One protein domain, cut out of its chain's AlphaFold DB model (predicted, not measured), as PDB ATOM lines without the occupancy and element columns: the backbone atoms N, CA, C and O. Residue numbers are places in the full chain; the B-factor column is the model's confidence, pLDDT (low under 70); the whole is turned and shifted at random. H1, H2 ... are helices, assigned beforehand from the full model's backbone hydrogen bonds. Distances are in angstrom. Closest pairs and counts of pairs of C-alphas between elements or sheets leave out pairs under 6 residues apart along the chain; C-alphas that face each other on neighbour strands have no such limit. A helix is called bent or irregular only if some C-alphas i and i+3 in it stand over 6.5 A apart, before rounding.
ATOM      1  N   GLY A  19      29.457  32.356  -7.482       92.31
ATOM      2  CA  GLY A  19      30.379  32.291  -8.616       92.31
ATOM      3  C   GLY A  19      30.014  31.189  -9.614       92.31
ATOM      4  O   GLY A  19      29.938  31.451 -10.813       92.31
ATOM      5  N   LEU A  20      29.715  29.979  -9.130       95.50
ATOM      6  CA  LEU A  20      29.255  28.863  -9.967       95.50
ATOM      7  C   LEU A  20      27.963  29.202 -10.712       95.50
ATOM      8  O   LEU A  20      27.876  28.985 -11.921       95.50
ATOM      9  N   VAL A  21      26.980  29.775 -10.015       94.75
ATOM     10  CA  VAL A  21      25.720  30.216 -10.626       94.75
ATOM     11  C   VAL A  21      25.984  31.280 -11.691       94.75
ATOM     12  O   VAL A  21      25.476  31.163 -12.804       94.75
ATOM     13  N   GLY A  22      26.828  32.272 -11.399       94.00
ATOM     14  CA  GLY A  22      27.214  33.308 -12.356       94.00
ATOM     15  C   GLY A  22      27.856  32.735 -13.622       94.00
ATOM     16  O   GLY A  22      27.449  33.091 -14.728       94.00
ATOM     17  N   ILE A  23      28.796  31.795 -13.478       94.56
ATOM     18  CA  ILE A  23      29.444  31.109 -14.608       94.56
ATOM     19  C   ILE A  23      28.406  30.386 -15.468       94.56
ATOM     20  O   ILE A  23      28.389  30.561 -16.686       94.56
ATOM     21  N   VAL A  24      27.517  29.605 -14.850       96.12
ATOM     22  CA  VAL A  24      26.471  28.869 -15.575       96.12
ATOM     23  C   VAL A  24      25.556  29.827 -16.336       96.12
ATOM     24  O   VAL A  24      25.270  29.591 -17.509       96.12
ATOM     25  N   LEU A  25      25.137  30.930 -15.714       94.88
ATOM     26  CA  LEU A  25      24.279  31.922 -16.363       94.88
ATOM     27  C   LEU A  25      24.969  32.595 -17.558       94.88
ATOM     28  O   LEU A  25      24.341  32.761 -18.602       94.88
ATOM     29  N   VAL A  26      26.257  32.932 -17.446       94.44
ATOM     30  CA  VAL A  26      27.028  33.516 -18.557       94.44
ATOM     31  C   VAL A  26      27.200  32.515 -19.701       94.44
ATOM     32  O   VAL A  26      27.035  32.886 -20.863       94.44
ATOM     33  N   LEU A  27      27.467  31.239 -19.401       95.00
ATOM     34  CA  LEU A  27      27.556  30.182 -20.416       95.00
ATOM     35  C   LEU A  27      26.213  29.936 -21.120       95.00
ATOM     36  O   LEU A  27      26.169  29.699 -22.325       95.00
ATOM     37  N   LEU A  28      25.098  30.018 -20.392       95.12
ATOM     38  CA  LEU A  28      23.772  29.949 -21.005       95.12
ATOM     39  C   LEU A  28      23.515  31.168 -21.895       95.12
ATOM     40  O   LEU A  28      23.036  31.014 -23.018       95.12
ATOM     41  N   ALA A  29      23.880  32.367 -21.438       93.12
ATOM     42  CA  ALA A  29      23.750  33.585 -22.229       93.12
ATOM     43  C   ALA A  29      24.565  33.509 -23.530       93.12
ATOM     44  O   ALA A  29      24.041  33.844 -24.593       93.12
ATOM     45  N   SER A  30      25.800  32.998 -23.483       91.62
ATOM     46  CA  SER A  30      26.643  32.856 -24.676       91.62
ATOM     47  C   SER A  30      26.108  31.841 -25.688       91.62
ATOM     48  O   SER A  30      26.421  31.959 -26.867       91.62
ATOM     49  N   ALA A  31      25.264  30.891 -25.278       92.69
ATOM     50  CA  ALA A  31      24.566  29.984 -26.193       92.69
ATOM     51  C   ALA A  31      23.234  30.556 -26.717       92.69
ATOM     52  O   ALA A  31      22.812  30.246 -27.833       92.69
ATOM     53  N   VAL A  32      22.543  31.367 -25.913       94.69
ATOM     54  CA  VAL A  32      21.232  31.939 -26.260       94.69
ATOM     55  C   VAL A  32      21.368  33.143 -27.188       94.69
ATOM     56  O   VAL A  32      20.614  33.237 -28.154       94.69
ATOM     57  N   VAL A  33      22.328  34.037 -26.938       94.12
ATOM     58  CA  VAL A  33      22.501  35.276 -27.715       94.12
ATOM     59  C   VAL A  33      22.761  34.999 -29.208       94.12
ATOM     60  O   VAL A  33      22.030  35.562 -30.022       94.12
ATOM     61  N   PRO A  34      23.685  34.097 -29.603       91.50
ATOM     62  CA  PRO A  34      23.840  33.652 -30.994       91.50
ATOM     63  C   PRO A  34      22.535  33.185 -31.640       91.50
ATOM     64  O   PRO A  34      22.143  33.655 -32.700       91.50
ATOM     65  N   ARG A  35      21.799  32.302 -30.955       91.38
ATOM     66  CA  ARG A  35      20.534  31.754 -31.469       91.38
ATOM     67  C   ARG A  35      19.459  32.822 -31.623       91.38
ATOM     68  O   ARG A  35      18.629  32.724 -32.522       91.38
ATOM     69  N   MET A  36      19.444  33.811 -30.732       92.88
ATOM     70  CA  MET A  36      18.575  34.973 -30.876       92.88
ATOM     71  C   MET A  36      18.975  35.805 -32.088       92.88
ATOM     72  O   MET A  36      18.086  36.211 -32.828       92.88
ATOM     73  N   MET A  37      20.275  36.009 -32.321       90.94
ATOM     74  CA  MET A  37      20.754  36.752 -33.483       90.94
ATOM     75  C   MET A  37      20.293  36.094 -34.782       90.94
ATOM     76  O   MET A  37      19.553  36.728 -35.520       90.94
ATOM     77  N   ASN A  38      20.547  34.795 -34.968       90.56
ATOM     78  CA  ASN A  38      20.133  34.065 -36.174       90.56
ATOM     79  C   ASN A  38      18.607  34.126 -36.420       90.56
ATOM     80  O   ASN A  38      18.139  34.001 -37.548       90.56
ATOM     81  N   ARG A  39      17.794  34.308 -35.364       90.44
ATOM     82  CA  ARG A  39      16.341  34.531 -35.497       90.44
ATOM     83  C   ARG A  39      15.979  35.959 -35.907       90.44
ATOM     84  O   ARG A  39      14.947  36.143 -36.546       90.44
ATOM     85  N   LEU A  40      16.767  36.954 -35.506       91.06
ATOM     86  CA  LEU A  40      16.584  38.357 -35.889       91.06
ATOM     87  C   LEU A  40      17.071  38.626 -37.320       91.06
ATOM     88  O   LEU A  40      16.538  39.512 -37.985       91.06
ATOM     89  N   THR A  41      18.032  37.843 -37.808       89.88
ATOM     90  CA  THR A  41      18.654  37.966 -39.134       89.88
ATOM     91  C   THR A  41      18.447  36.710 -39.999       89.88
ATOM     92  O   THR A  41      19.396  36.172 -40.554       89.88
ATOM     93  N   PRO A  42      17.201  36.255 -40.237       88.12
ATOM     94  CA  PRO A  42      16.930  34.960 -40.879       88.12
ATOM     95  C   PRO A  42      17.423  34.838 -42.334       88.12
ATOM     96  O   PRO A  42      17.467  33.738 -42.878       88.12
ATOM     97  N   ASN A  43      17.753  35.958 -42.983       91.81
ATOM     98  CA  ASN A  43      18.231  35.992 -44.366       91.81
ATOM     99  C   ASN A  43      19.762  35.921 -44.478       91.81
ATOM    100  O   ASN A  43      20.279  35.830 -45.591       91.81
ATOM    101  N   ILE A  44      20.484  36.012 -43.360       88.94
ATOM    102  CA  ILE A  44      21.942  35.945 -43.311       88.94
ATOM    103  C   ILE A  44      22.300  34.710 -42.494       88.94
ATOM    104  O   ILE A  44      21.780  34.506 -41.409       88.94
ATOM    105  N   ASP A  45      23.160  33.863 -43.045       90.75
ATOM    106  CA  ASP A  45      23.744  32.744 -42.309       90.75
ATOM    107  C   ASP A  45      25.117  33.199 -41.809       90.75
ATOM    108  O   ASP A  45      26.107  33.145 -42.545       90.75
ATOM    109  N   GLU A  46      25.162  33.747 -40.593       91.25
ATOM    110  CA  GLU A  46      26.365  34.380 -40.053       91.25
ATOM    111  C   GLU A  46      27.516  33.390 -39.937       91.25
ATOM    112  O   GLU A  46      28.644  33.715 -40.302       91.25
ATOM    113  N   GLU A  47      27.240  32.169 -39.477       89.25
ATOM    114  CA  GLU A  47      28.257  31.130 -39.322       89.25
ATOM    115  C   GLU A  47      28.892  30.793 -40.674       89.25
ATOM    116  O   GLU A  47      30.119  30.754 -40.808       89.25
ATOM    117  N   LYS A  48      28.070  30.624 -41.715       92.12
ATOM    118  CA  LYS A  48      28.549  30.321 -43.064       92.12
ATOM    119  C   LYS A  48      29.291  31.487 -43.708       92.12
ATOM    120  O   LYS A  48      30.294  31.265 -44.385       92.12
ATOM    121  N   GLU A  49      28.822  32.716 -43.518       92.69
ATOM    122  CA  GLU A  49      29.474  33.918 -44.046       92.69
ATOM    123  C   GLU A  49      30.819  34.186 -43.354       92.69
ATOM    124  O   GLU A  49      31.806  34.497 -44.026       92.69
ATOM    125  N   ILE A  50      30.913  33.965 -42.038       92.69
ATOM    126  CA  ILE A  50      32.177  34.048 -41.291       92.69
ATOM    127  C   ILE A  50      33.160  32.978 -41.781       92.69
ATOM    128  O   ILE A  50      34.320  33.293 -42.052       92.69
ATOM    129  N   LEU A  51      32.702  31.735 -41.981       94.56
ATOM    130  CA  LEU A  51      33.532  30.652 -42.528       94.56
ATOM    131  C   LEU A  51      34.036  30.940 -43.950       94.56
ATOM    132  O   LEU A  51      35.120  30.499 -44.324       94.56
ATOM    133  N   ARG A  52      33.271  31.696 -44.744       94.62
ATOM    134  CA  ARG A  52      33.657  32.145 -46.091       94.62
ATOM    135  C   ARG A  52      34.632  33.324 -46.092       94.62
ATOM    136  O   ARG A  52      35.074  33.730 -47.163       94.62
ATOM    137  N   GLY A  53      34.975  33.868 -44.925       93.81
ATOM    138  CA  GLY A  53      35.888  35.001 -44.795       93.81
ATOM    139  C   GLY A  53      35.218  36.365 -44.966       93.81
ATOM    140  O   GLY A  53      35.910  37.351 -45.218       93.81
ATOM    141  N   ASN A  54      33.891  36.457 -44.826       95.88
ATOM    142  CA  ASN A  54      33.192  37.737 -44.839       95.88
ATOM    143  C   ASN A  54      33.486  38.520 -43.546       95.88
ATOM    144  O   ASN A  54      32.787  38.403 -42.536       95.88
ATOM    145  N   GLY A  55      34.547  39.330 -43.582       94.81
ATOM    146  CA  GLY A  55      35.009  40.106 -42.430       94.81
ATOM    147  C   GLY A  55      33.972  41.096 -41.894       94.81
ATOM    148  O   GLY A  55      33.920  41.314 -40.687       94.81
ATOM    149  N   ALA A  56      33.101  41.635 -42.756       93.31
ATOM    150  CA  ALA A  56      32.055  42.568 -42.337       93.31
ATOM    151  C   ALA A  56      31.030  41.888 -41.415       93.31
ATOM    152  O   ALA A  56      30.671  42.440 -40.374       93.31
ATOM    153  N   VAL A  57      30.605  40.667 -41.761       93.88
ATOM    154  CA  VAL A  57      29.697  39.871 -40.921       93.88
ATOM    155  C   VAL A  57      30.389  39.471 -39.620       93.88
ATOM    156  O   VAL A  57      29.787  39.601 -38.560       93.88
ATOM    157  N   ALA A  58      31.663  39.067 -39.670       93.56
ATOM    158  CA  ALA A  58      32.425  38.708 -38.473       93.56
ATOM    159  C   ALA A  58      32.558  39.877 -37.478       93.56
ATOM    160  O   ALA A  58      32.358  39.694 -36.277       93.56
ATOM    161  N   GLU A  59      32.862  41.080 -37.969       95.06
ATOM    162  CA  GLU A  59      33.019  42.274 -37.135       95.06
ATOM    163  C   GLU A  59      31.682  42.727 -36.538       95.06
ATOM    164  O   GLU A  59      31.604  42.993 -35.336       95.06
ATOM    165  N   TYR A  60      30.621  42.771 -37.349       93.25
ATOM    166  CA  TYR A  60      29.267  43.073 -36.884       93.25
ATOM    167  C   TYR A  60      28.804  42.065 -35.825       93.25
ATOM    168  O   TYR A  60      28.473  42.450 -34.702       93.25
ATOM    169  N   TYR A  61      28.830  40.776 -36.166       93.44
ATOM    170  CA  TYR A  61      28.338  39.706 -35.311       93.44
ATOM    171  C   TYR A  61      29.131  39.643 -34.006       93.44
ATOM    172  O   TYR A  61      28.547  39.664 -32.923       93.44
ATOM    173  N   GLY A  62      30.464  39.668 -34.090       92.50
ATOM    174  CA  GLY A  62      31.341  39.649 -32.924       92.50
ATOM    175  C   GLY A  62      31.121  40.842 -31.992       92.50
ATOM    176  O   GLY A  62      31.050  40.661 -30.777       92.50
ATOM    177  N   ARG A  63      30.952  42.058 -32.532       95.19
ATOM    178  CA  ARG A  63      30.698  43.255 -31.715       95.19
ATOM    179  C   ARG A  63      29.335  43.227 -31.046       95.19
ATOM    180  O   ARG A  63      29.254  43.519 -29.856       95.19
ATOM    181  N   VAL A  64      28.282  42.887 -31.783       94.06
ATOM    182  CA  VAL A  64      26.920  42.892 -31.236       94.06
ATOM    183  C   VAL A  64      26.759  41.778 -30.206       94.06
ATOM    184  O   VAL A  64      26.357  42.050 -29.076       94.06
ATOM    185  N   VAL A  65      27.142  40.543 -30.544       94.25
ATOM    186  CA  VAL A  65      27.067  39.404 -29.617       94.25
ATOM    187  C   VAL A  65      27.966  39.636 -28.403       94.25
ATOM    188  O   VAL A  65      27.532  39.415 -27.272       94.25
ATOM    189  N   GLY A  66      29.181  40.150 -28.609       94.12
ATOM    190  CA  GLY A  66      30.100  40.499 -27.527       94.12
ATOM    191  C   GLY A  66      29.519  41.550 -26.581       94.12
ATOM    192  O   GLY A  66      29.499  41.337 -25.369       94.12
ATOM    193  N   ALA A  67      28.975  42.648 -27.113       95.94
ATOM    194  CA  ALA A  67      28.329  43.685 -26.312       95.94
ATOM    195  C   ALA A  67      27.125  43.143 -25.526       95.94
ATOM    196  O   ALA A  67      26.969  43.463 -24.346       95.94
ATOM    197  N   CYS A  68      26.309  42.278 -26.136       95.31
ATOM    198  CA  CYS A  68      25.198  41.617 -25.456       95.31
ATOM    199  C   CYS A  68      25.677  40.735 -24.296       95.31
ATOM    200  O   CYS A  68      25.136  40.835 -23.196       95.31
ATOM    201  N   ILE A  69      26.703  39.905 -24.506       94.25
ATOM    202  CA  ILE A  69      27.254  39.035 -23.456       94.25
ATOM    203  C   ILE A  69      27.826  39.869 -22.308       94.25
ATOM    204  O   ILE A  69      27.570  39.560 -21.144       94.25
ATOM    205  N   VAL A  70      28.551  40.950 -22.609       95.69
ATOM    206  CA  VAL A  70      29.069  41.872 -21.586       95.69
ATOM    207  C   VAL A  70      27.923  42.512 -20.801       95.69
ATOM    208  O   VAL A  70      27.943  42.488 -19.571       95.69
ATOM    209  N   GLY A  71      26.892  43.018 -21.483       96.12
ATOM    210  CA  GLY A  71      25.719  43.609 -20.833       96.12
ATOM    211  C   GLY A  71      25.008  42.626 -19.900       96.12
ATOM    212  O   GLY A  71      24.746  42.947 -18.741       96.12
ATOM    213  N   VAL A  72      24.770  41.398 -20.366       95.50
ATOM    214  CA  VAL A  72      24.171  40.328 -19.552       95.50
ATOM    215  C   VAL A  72      25.071  39.961 -18.368       95.50
ATOM    216  O   VAL A  72      24.575  39.773 -17.260       95.50
ATOM    217  N   SER A  73      26.391  39.933 -18.560       94.56
ATOM    218  CA  SER A  73      27.348  39.625 -17.490       94.56
ATOM    219  C   SER A  73      27.319  40.665 -16.367       94.56
ATOM    220  O   SER A  73      27.392  40.292 -15.200       94.56
ATOM    221  N   ILE A  74      27.151  41.953 -16.693       96.00
ATOM    222  CA  ILE A  74      27.012  43.028 -15.694       96.00
ATOM    223  C   ILE A  74      25.738  42.832 -14.864       96.00
ATOM    224  O   ILE A  74      25.778  42.925 -13.636       96.00
ATOM    225  N   VAL A  75      24.615  42.518 -15.520       96.12
ATOM    226  CA  VAL A  75      23.337  42.261 -14.835       96.12
ATOM    227  C   VAL A  75      23.437  41.034 -13.925       96.12
ATOM    228  O   VAL A  75      23.015  41.092 -12.771       96.12
ATOM    229  N   ILE A  76      24.044  39.944 -14.408       95.06
ATOM    230  CA  ILE A  76      24.271  38.729 -13.613       95.06
ATOM    231  C   ILE A  76      25.168  39.031 -12.411       95.06
ATOM    232  O   ILE A  76      24.842  38.622 -11.301       95.06
ATOM    233  N   ALA A  77      26.269  39.762 -12.602       93.12
ATOM    234  CA  ALA A  77      27.179  40.112 -11.515       93.12
ATOM    235  C   ALA A  77      26.463  40.905 -10.411       93.12
ATOM    236  O   ALA A  77      26.609  40.582  -9.232       93.12
ATOM    237  N   ALA A  78      25.638  41.889 -10.787       95.06
ATOM    238  CA  ALA A  78      24.832  42.653  -9.839       95.06
ATOM    239  C   ALA A  78      23.817  41.767  -9.092       95.06
ATOM    240  O   ALA A  78      23.683  41.879  -7.873       95.06
ATOM    241  N   ALA A  79      23.143  40.854  -9.799       92.56
ATOM    242  CA  ALA A  79      22.179  39.931  -9.201       92.56
ATOM    243  C   ALA A  79      22.839  38.940  -8.227       92.56
ATOM    244  O   ALA A  79      22.336  38.735  -7.123       92.56
ATOM    245  N   VAL A  80      23.984  38.358  -8.602       92.38
ATOM    246  CA  VAL A  80      24.749  37.432  -7.751       92.38
ATOM    247  C   VAL A  80      25.267  38.150  -6.509       92.38
ATOM    248  O   VAL A  80      25.107  37.637  -5.405       92.38
ATOM    249  N   LEU A  81      25.829  39.352  -6.665       90.75
ATOM    250  CA  LEU A  81      26.291  40.157  -5.537       90.75
ATOM    251  C   LEU A  81      25.138  40.480  -4.576       90.75
ATOM    252  O   LEU A  81      25.275  40.281  -3.370       90.75
ATOM    253  N   GLY A  82      23.995  40.927  -5.104       89.50
ATOM    254  CA  GLY A  82      22.797  41.196  -4.307       89.50
ATOM    255  C   GLY A  82      22.292  39.958  -3.563       89.50
ATOM    256  O   GLY A  82      21.970  40.042  -2.380       89.50
ATOM    257  N   GLY A  83      22.296  38.793  -4.218       86.62
ATOM    258  CA  GLY A  83      21.933  37.517  -3.599       86.62
ATOM    259  C   GLY A  83      22.873  37.116  -2.460       86.62
ATOM    260  O   GLY A  83      22.403  36.735  -1.391       86.62
ATOM    261  N   ILE A  84      24.190  37.263  -2.647       87.31
ATOM    262  CA  ILE A  84      25.186  36.980  -1.601       87.31
ATOM    263  C   ILE A  84      24.994  37.922  -0.403       87.31
ATOM    264  O   ILE A  84      24.976  37.464   0.736       87.31
ATOM    265  N   LEU A  85      24.803  39.222  -0.646       87.25
ATOM    266  CA  LEU A  85      24.573  40.208   0.417       87.25
ATOM    267  C   LEU A  85      23.266  39.963   1.181       87.25
ATOM    268  O   LEU A  85      23.214  40.205   2.385       87.25
ATOM    269  N   SER A  86      22.222  39.484   0.499       85.31
ATOM    270  CA  SER A  86      20.956  39.103   1.133       85.31
ATOM    271  C   SER A  86      21.060  37.815   1.945       85.31
ATOM    272  O   SER A  86      20.283  37.650   2.873       85.31
ATOM    273  N   ALA A  87      21.954  36.893   1.582       79.38
ATOM    274  CA  ALA A  87      22.142  35.630   2.296       79.38
ATOM    275  C   ALA A  87      23.057  35.764   3.527       79.38
ATOM    276  O   ALA A  87      23.073  34.880   4.382       79.38
ATOM    277  N   LEU A  88      23.845  36.842   3.590       74.62
ATOM    278  CA  LEU A  88      24.744  37.170   4.700       74.62
ATOM    279  C   LEU A  88      24.092  38.041   5.790       74.62
ATOM    280  O   LEU A  88      24.700  38.194   6.852       74.62
ATOM    281  N   HIS A  89      22.914  38.616   5.527       62.41
ATOM    282  CA  HIS A  89      22.070  39.306   6.513       62.41
ATOM    283  C   HIS A  89      21.047  38.345   7.117       62.41
ATOM    284  O   HIS A  89      20.767  38.500   8.326       62.41
TER     285      HIS A  89
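This is residues 19 to 89 of the 89 residues of an uncharacterized protein of Syntrophaceae bacterium PtaB.Bin095 (UniProt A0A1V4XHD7). Two long helices, H1 and H3, run opposite ways and cross at a slant as a narrow X, and the short helix H2 sits at the turn between them, packed on the first part of H3. H3 is the longer of the two and makes the long axis of this rod, whose C-alphas span 54 by 18 by 17 A. The printed part has 71 residues with three named helices, in the order H1, H2, H3, and no named strand; the class is all helix. It is loose, with a radius of gyration of the C-alphas of 15.8 A.

Find C-alpha 19 at (30.379, 32.291, -8.616); from there H1, residues 19 to 40, runs 31.2 A to C-alpha 40 at (16.584, 38.357, -35.889). H1 is neither bent nor irregular, but only just: C-alphas 31 and 34 are 6.1 A apart. Next comes H2, residues 46 to 51. Then look for C-alpha 55, where H3, residues 55 to 87, begins; it runs 46.8 A to C-alpha 87 at (22.142, 35.630, 2.296).

Look first at Val 26 and Ser 73, whose C-alphas, 6.2 A apart, are the closest of H1 and H3. These helices touch, H3 with residues 65 to 80 alone, and run opposite ways at a steep tilt of 35.0 degrees, only just past shallow. H2 touches H3, which meets it with residues 57 to 61 alone; the closest C-alphas, of Ile 50 and Ala 58, are 5.5 A apart. Their tilt is steep, 58 degrees, opposite ways. H1 and H2 are close but not clearly touching, about perpendicular at 87 degrees, with the C-alphas of Asn 38 and Glu 46 closest at 7.3 A. In H2 and H3 every O i to N i+4 pair is within hydrogen-bond range; in H1, 16 of 18 are.

The C-alphas farthest apart, of Arg 52 and His 89, are 54.3 A apart. The printed part has no cut, and both links are tight. Its mean pLDDT is 92.1, and residue 89, the chain's last, is the one under 70.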